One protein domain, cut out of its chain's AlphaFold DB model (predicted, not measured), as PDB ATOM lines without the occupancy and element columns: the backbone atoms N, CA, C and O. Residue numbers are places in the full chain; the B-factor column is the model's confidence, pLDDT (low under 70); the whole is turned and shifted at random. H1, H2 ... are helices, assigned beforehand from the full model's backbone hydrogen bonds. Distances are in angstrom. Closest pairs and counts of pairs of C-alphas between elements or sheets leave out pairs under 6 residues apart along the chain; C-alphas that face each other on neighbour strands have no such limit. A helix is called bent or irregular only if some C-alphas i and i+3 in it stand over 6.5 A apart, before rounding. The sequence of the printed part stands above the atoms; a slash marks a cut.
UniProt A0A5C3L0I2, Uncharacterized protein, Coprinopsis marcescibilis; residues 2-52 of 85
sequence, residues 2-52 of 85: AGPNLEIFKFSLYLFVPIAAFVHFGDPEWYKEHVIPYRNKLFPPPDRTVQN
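This is residues 2 to 52 of the 85 residues of an uncharacterized protein of Coprinopsis marcescibilis (UniProt A0A5C3L0I2). Look for a long helix, H1, and a shorter one, H2, joined almost end to end at an open corner, with a tail of residues 43 to 52 beyond H2. The helices do not fold back on each other, and most of the printed part stands free. The printed part has 51 residues, with two named helices in the order H1, H2 and no named strand; its class is all helix. The whole is extended, with a radius of gyration of the C-alphas of 19.3 A and spans of 60 by 20 by 18 A.

Find C-alpha 4 at (34.225, -3.082, 49.258); from there H1, residues 4 to 25, runs 31.8 A to C-alpha 25 at (7.314, -13.821, 36.248). Then find C-alpha 28, where H2, residues 28 to 42, begins; it runs 20.4 A to C-alpha 42 at (2.316, -29.659, 25.097). Neither helix is bent or irregular, but only just: C-alphas 15 and 18 are 6.3 A apart, and C-alphas 33 and 36 are 6.5 A apart.

Start from H1 and go to Phe 25: its C-alpha and that of Tyr 31 are the closest of the two helices, 7.0 A apart. H1 and H2 are close but not clearly touching, with 2 pairs of C-alphas within 8 A. They run the same way at a steep tilt of 68 degrees, only just short of about perpendicular. Of the O i to N i+4 pairs, 17 of 18 in H1 and 8 of 11 in H2 are within hydrogen-bond range.

The C-alphas of Gly 3 and Arg 48 are the two farthest apart, at 60.1 A. The link from H1 to H2 is tight, with 2 residues. The printed part has no cut; its mean pLDDT is 90.4, and no printed residue is under 70.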
ATOM      1  N   ALA A   2      39.016  -7.365  44.614       70.56
ATOM      2  CA  ALA A   2      38.524  -6.002  44.378       70.56
ATOM      3  C   ALA A   2      37.653  -5.624  45.581       70.56
ATOM      4  O   ALA A   2      36.782  -6.409  45.933       70.56
ATOM      5  N   GLY A   3      37.992  -4.523  46.256       86.12
ATOM      6  CA  GLY A   3      37.550  -4.199  47.616       86.12
ATOM      7  C   GLY A   3      36.039  -3.952  47.791       86.12
ATOM      8  O   GLY A   3      35.237  -4.416  46.983       86.12
ATOM      9  N   PRO A   4      35.626  -3.187  48.817       88.44
ATOM     10  CA  PRO A   4      34.225  -3.082  49.258       88.44
ATOM     11  C   PRO A   4      33.187  -2.794  48.155       88.44
ATOM     12  O   PRO A   4      32.066  -3.296  48.201       88.44
ATOM     13  N   ASN A   5      33.563  -2.060  47.104       90.25
ATOM     14  CA  ASN A   5      32.689  -1.774  45.960       90.25
ATOM     15  C   ASN A   5      32.225  -3.040  45.215       90.25
ATOM     16  O   ASN A   5      31.089  -3.102  44.745       90.25
ATOM     17  N   LEU A   6      33.083  -4.062  45.110       93.19
ATOM     18  CA  LEU A   6      32.719  -5.319  44.456       93.19
ATOM     19  C   LEU A   6      31.708  -6.108  45.298       93.19
ATOM     20  O   LEU A   6      30.836  -6.780  44.749       93.19
ATOM     21  N   GLU A   7      31.821  -6.035  46.621       92.38
ATOM     22  CA  GLU A   7      30.896  -6.701  47.538       92.38
ATOM     23  C   GLU A   7      29.505  -6.067  47.467       92.38
ATOM     24  O   GLU A   7      28.517  -6.787  47.329       92.38
ATOM     25  N   ILE A   8      29.432  -4.732  47.424       93.31
ATOM     26  CA  ILE A   8      28.172  -3.992  47.249       93.31
ATOM     27  C   ILE A   8      27.509  -4.341  45.910       93.31
ATOM     28  O   ILE A   8      26.299  -4.569  45.859       93.31
ATOM     29  N   PHE A   9      28.287  -4.437  44.826       95.06
ATOM     30  CA  PHE A   9      27.761  -4.829  43.518       95.06
ATOM     31  C   PHE A   9      27.173  -6.246  43.532       95.06
ATOM     32  O   PHE A   9      26.036  -6.443  43.104       95.06
ATOM     33  N   LYS A  10      27.914  -7.232  44.055       93.56
ATOM     34  CA  LYS A  10      27.437  -8.621  44.158       93.56
ATOM     35  C   LYS A  10      26.179  -8.719  45.009       93.56
ATOM     36  O   LYS A  10      25.232  -9.387  44.609       93.56
ATOM     37  N   PHE A  11      26.163  -8.036  46.154       95.50
ATOM     38  CA  PHE A  11      25.005  -8.002  47.037       95.50
ATOM     39  C   PHE A  11      23.779  -7.428  46.323       95.50
ATOM     40  O   PHE A  11      22.708  -8.028  46.348       95.50
ATOM     41  N   SER A  12      23.961  -6.313  45.615       96.50
ATOM     42  CA  SER A  12      22.897  -5.685  44.832       96.50
ATOM     43  C   SER A  12      22.386  -6.635  43.750       96.50
ATOM     44  O   SER A  12      21.182  -6.830  43.630       96.50
ATOM     45  N   LEU A  13      23.275  -7.297  43.010       96.81
ATOM     46  CA  LEU A  13      22.883  -8.274  41.997       96.81
ATOM     47  C   LEU A  13      22.080  -9.434  42.607       96.81
ATOM     48  O   LEU A  13      21.012  -9.770  42.104       96.81
ATOM     49  N   TYR A  14      22.559 -10.015  43.707       95.38
ATOM     50  CA  TYR A  14      21.877 -11.122  44.383       95.38
ATOM     51  C   TYR A  14      20.536 -10.731  44.988       95.38
ATOM     52  O   TYR A  14      19.667 -11.587  45.102       95.38
ATOM     53  N   LEU A  15      20.348  -9.464  45.348       96.62
ATOM     54  CA  LEU A  15      19.073  -8.973  45.850       96.62
ATOM     55  C   LEU A  15      18.113  -8.634  44.703       96.62
ATOM     56  O   LEU A  15      16.985  -9.118  44.668       96.62
ATOM     57  N   PHE A  16      18.551  -7.821  43.743       97.31
ATOM     58  CA  PHE A  16      17.671  -7.265  42.716       97.31
ATOM     59  C   PHE A  16      17.308  -8.259  41.618       97.31
ATOM     60  O   PHE A  16      16.188  -8.195  41.122       97.31
ATOM     61  N   VAL A  17      18.189  -9.191  41.245       96.56
ATOM     62  CA  VAL A  17      17.876 -10.190  40.209       96.56
ATOM     63  C   VAL A  17      16.678 -11.068  40.592       96.56
ATOM     64  O   VAL A  17      15.730 -11.115  39.805       96.56
ATOM     65  N   PRO A  18      16.644 -11.740  41.762       96.31
ATOM     66  CA  PRO A  18      15.482 -12.545  42.127       96.31
ATOM     67  C   PRO A  18      14.232 -11.691  42.346       96.31
ATOM     68  O   PRO A  18      13.149 -12.114  41.954       96.31
ATOM     69  N   ILE A  19      14.354 -10.478  42.899       96.50
ATOM     70  CA  ILE A  19      13.207  -9.570  43.057       96.50
ATOM     71  C   ILE A  19      12.619  -9.196  41.693       96.50
ATOM     72  O   ILE A  19      11.412  -9.305  41.497       96.50
ATOM     73  N   ALA A  20      13.457  -8.803  40.734       95.44
ATOM     74  CA  ALA A  20      13.016  -8.467  39.386       95.44
ATOM     75  C   ALA A  20      12.378  -9.675  38.688       95.44
ATOM     76  O   ALA A  20      11.331  -9.537  38.056       95.44
ATOM     77  N   ALA A  21      12.958 -10.867  38.853       94.81
ATOM     78  CA  ALA A  21      12.375 -12.103  38.350       94.81
ATOM     79  C   ALA A  21      10.994 -12.375  38.970       94.81
ATOM     80  O   ALA A  21      10.067 -12.708  38.241       94.81
ATOM     81  N   PHE A  22      10.817 -12.186  40.281       93.75
ATOM     82  CA  PHE A  22       9.513 -12.358  40.924       93.75
ATOM     83  C   PHE A  22       8.483 -11.329  40.469       93.75
ATOM     84  O   PHE A  22       7.333 -11.694  40.263       93.75
ATOM     85  N   VAL A  23       8.873 -10.070  40.279       93.19
ATOM     86  CA  VAL A  23       7.951  -9.040  39.778       93.19
ATOM     87  C   VAL A  23       7.529  -9.336  38.339       93.19
ATOM     88  O   VAL A  23       6.362  -9.176  38.005       93.19
ATOM     89  N   HIS A  24       8.455  -9.793  37.496       91.62
ATOM     90  CA  HIS A  24       8.159 -10.066  36.092       91.62
ATOM     91  C   HIS A  24       7.397 -11.383  35.888       91.62
ATOM     92  O   HIS A  24       6.351 -11.401  35.252       91.62
ATOM     93  N   PHE A  25       7.899 -12.490  36.441       91.75
ATOM     94  CA  PHE A  25       7.314 -13.821  36.248       91.75
ATOM     95  C   PHE A  25       6.198 -14.153  37.244       91.75
ATOM     96  O   PHE A  25       5.454 -15.108  37.032       91.75
ATOM     97  N   GLY A  26       6.090 -13.402  38.343       88.19
ATOM     98  CA  GLY A  26       5.011 -13.539  39.319       88.19
ATOM     99  C   GLY A  26       3.736 -12.789  38.935       88.19
ATOM    100  O   GLY A  26       2.728 -12.957  39.619       88.19
ATOM    101  N   ASP A  27       3.760 -11.990  37.864       91.19
ATOM    102  CA  ASP A  27       2.562 -11.355  37.324       91.19
ATOM    103  C   ASP A  27       1.563 -12.431  36.846       91.19
ATOM    104  O   ASP A  27       1.882 -13.230  35.952       91.19
ATOM    105  N   PRO A  28       0.341 -12.477  37.418       91.69
ATOM    106  CA  PRO A  28      -0.691 -13.404  36.978       91.69
ATOM    107  C   PRO A  28      -1.028 -13.269  35.492       91.69
ATOM    108  O   PRO A  28      -1.417 -14.263  34.876       91.69
ATOM    109  N   GLU A  29      -0.904 -12.071  34.919       93.62
ATOM    110  CA  GLU A  29      -1.215 -11.841  33.512       93.62
ATOM    111  C   GLU A  29      -0.139 -12.446  32.609       93.62
ATOM    112  O   GLU A  29      -0.460 -13.246  31.727       93.62
ATOM    113  N   TRP A  30       1.142 -12.216  32.925       93.38
ATOM    114  CA  TRP A  30       2.256 -12.864  32.230       93.38
ATOM    115  C   TRP A  30       2.100 -14.391  32.206       93.38
ATOM    116  O   TRP A  30       2.249 -15.019  31.153       93.38
ATOM    117  N   TYR A  31       1.731 -14.994  33.343       91.00
ATOM    118  CA  TYR A  31       1.499 -16.437  33.440       91.00
ATOM    119  C   TYR A  31       0.369 -16.911  32.514       91.00
ATOM    120  O   TYR A  31       0.513 -17.920  31.814       91.00
ATOM    121  N   LYS A  32      -0.761 -16.195  32.489       92.56
ATOM    122  CA  LYS A  32      -1.909 -16.548  31.641       92.56
ATOM    123  C   LYS A  32      -1.599 -16.422  30.157       92.56
ATOM    124  O   LYS A  32      -2.072 -17.248  29.384       92.56
ATOM    125  N   GLU A  33      -0.812 -15.429  29.768       94.31
ATOM    126  CA  GLU A  33      -0.477 -15.173  28.369       94.31
ATOM    127  C   GLU A  33       0.623 -16.101  27.842       94.31
ATOM    128  O   GLU A  33       0.578 -16.525  26.687       94.31
ATOM    129  N   HIS A  34       1.601 -16.457  28.677       91.88
ATOM    130  CA  HIS A  34       2.792 -17.177  28.221       91.88
ATOM    131  C   HIS A  34       2.781 -18.651  28.629       91.88
ATOM    132  O   HIS A  34       3.063 -19.528  27.808       91.88
ATOM    133  N   VAL A  35       2.422 -18.960  29.878       91.06
ATOM    134  CA  VAL A  35       2.539 -20.323  30.419       91.06
ATOM    135  C   VAL A  35       1.336 -21.184  30.041       91.06
ATOM    136  O   VAL A  35       1.517 -22.312  29.576       91.06
ATOM    137  N   ILE A  36       0.109 -20.674  30.192       89.88
ATOM    138  CA  ILE A  36      -1.110 -21.451  29.900       89.88
ATOM    139  C   ILE A  36      -1.180 -21.884  28.422       89.88
ATOM    140  O   ILE A  36      -1.401 -23.072  28.168       89.88
ATOM    141  N   PRO A  37      -0.949 -21.006  27.424       92.31
ATOM    142  CA  PRO A  37      -1.055 -21.401  26.024       92.31
ATOM    143  C   PRO A  37       0.033 -22.392  25.632       92.31
ATOM    144  O   PRO A  37      -0.214 -23.304  24.844       92.31
ATOM    145  N   TYR A  38       1.230 -22.254  26.205       90.88
ATOM    146  CA  TYR A  38       2.310 -23.208  25.995       90.88
ATOM    147  C   TYR A  38       1.983 -24.581  26.602       90.88
ATOM    148  O   TYR A  38       2.108 -25.599  25.917       90.88
ATOM    149  N   ARG A  39       1.457 -24.623  27.835       87.69
ATOM    150  CA  ARG A  39       0.973 -25.856  28.480       87.69
ATOM    151  C   ARG A  39      -0.065 -26.575  27.616       87.69
ATOM    152  O   ARG A  39       0.045 -27.781  27.421       87.69
ATOM    153  N   ASN A  40      -1.025 -25.838  27.062       86.56
ATOM    154  CA  ASN A  40      -2.098 -26.398  26.234       86.56
ATOM    155  C   ASN A  40      -1.607 -26.949  24.884       86.56
ATOM    156  O   ASN A  40      -2.291 -27.768  24.278       86.56
ATOM    157  N   LYS A  41      -0.438 -26.511  24.398       88.38
ATOM    158  CA  LYS A  41       0.203 -27.084  23.202       88.38
ATOM    159  C   LYS A  41       0.935 -28.389  23.507       88.38
ATOM    160  O   LYS A  41       0.996 -29.262  22.649       88.38
ATOM    161  N   LEU A  42       1.517 -28.500  24.700       88.88
ATOM    162  CA  LEU A  42       2.316 -29.659  25.097       88.88
ATOM    163  C   LEU A  42       1.469 -30.817  25.623       88.88
ATOM    164  O   LEU A  42       1.788 -31.975  25.363       88.88
ATOM    165  N   PHE A  43       0.415 -30.513  26.376       87.62
ATOM    166  CA  PHE A  43      -0.402 -31.516  27.047       87.62
ATOM    167  C   PHE A  43      -1.797 -31.597  26.423       87.62
ATOM    168  O   PHE A  43      -2.366 -30.569  26.050       87.62
ATOM    169  N   PRO A  44      -2.384 -32.805  26.327       86.56
ATOM    170  CA  PRO A  44      -3.774 -32.943  25.923       86.56
ATOM    171  C   PRO A  44      -4.701 -32.185  26.892       86.56
ATOM    172  O   PRO A  44      -4.390 -32.085  28.083       86.56
ATOM    173  N   PRO A  45      -5.855 -31.684  26.409       85.19
ATOM    174  CA  PRO A  45      -6.847 -31.039  27.258       85.19
ATOM    175  C   PRO A  45      -7.232 -31.915  28.458       85.19
ATOM    176  O   PRO A  45      -7.317 -33.142  28.312       85.19
ATOM    177  N   PRO A  46      -7.513 -31.316  29.626       81.25
ATOM    178  CA  PRO A  46      -7.865 -32.060  30.833       81.25
ATOM    179  C   PRO A  46      -9.092 -32.956  30.625       81.25
ATOM    180  O   PRO A  46      -9.099 -34.079  31.113       81.25
ATOM    181  N   ASP A  47     -10.050 -32.541  29.792       83.06
ATOM    182  CA  ASP A  47     -11.250 -33.326  29.459       83.06
ATOM    183  C   ASP A  47     -10.945 -34.624  28.694       83.06
ATOM    184  O   ASP A  47     -11.754 -35.549  28.660       83.06
ATOM    185  N   ARG A  48      -9.772 -34.708  28.054       82.06
ATOM    186  CA  ARG A  48      -9.310 -35.901  27.324       82.06
ATOM    187  C   ARG A  48      -8.423 -36.810  28.166       82.06
ATOM    188  O   ARG A  48      -7.905 -37.800  27.654       82.06
ATOM    189  N   THR A  49      -8.207 -36.470  29.429       83.81
ATOM    190  CA  THR A  49      -7.350 -37.230  30.337       83.81
ATOM    191  C   THR A  49      -8.136 -37.654  31.566       83.81
ATOM    192  O   THR A  49      -9.070 -36.987  32.001       83.81
ATOM    193  N   VAL A  50      -7.775 -38.805  32.129       81.50
ATOM    194  CA  VAL A  50      -8.404 -39.287  33.360       81.50
ATOM    195  C   VAL A  50      -7.799 -38.510  34.524       81.50
ATOM    196  O   VAL A  50      -6.704 -38.822  34.978       81.50
ATOM    197  N   GLN A  51      -8.496 -37.466  34.970       81.12
ATOM    198  CA  GLN A  51      -8.049 -36.616  36.081       81.12
ATOM    199  C   GLN A  51      -8.217 -37.299  37.446       81.12
ATOM    200  O   GLN A  51      -7.435 -37.070  38.363       81.12
ATOM    201  N   ASN A  52      -9.216 -38.177  37.569       83.00
ATOM    202  CA  ASN A  52      -9.551 -38.853  38.819       83.00
ATOM    203  C   ASN A  52      -9.014 -40.282  38.796       83.00
ATOM    204  O   ASN A  52      -9.723 -41.221  38.433       83.00
TER     205      ASN A  52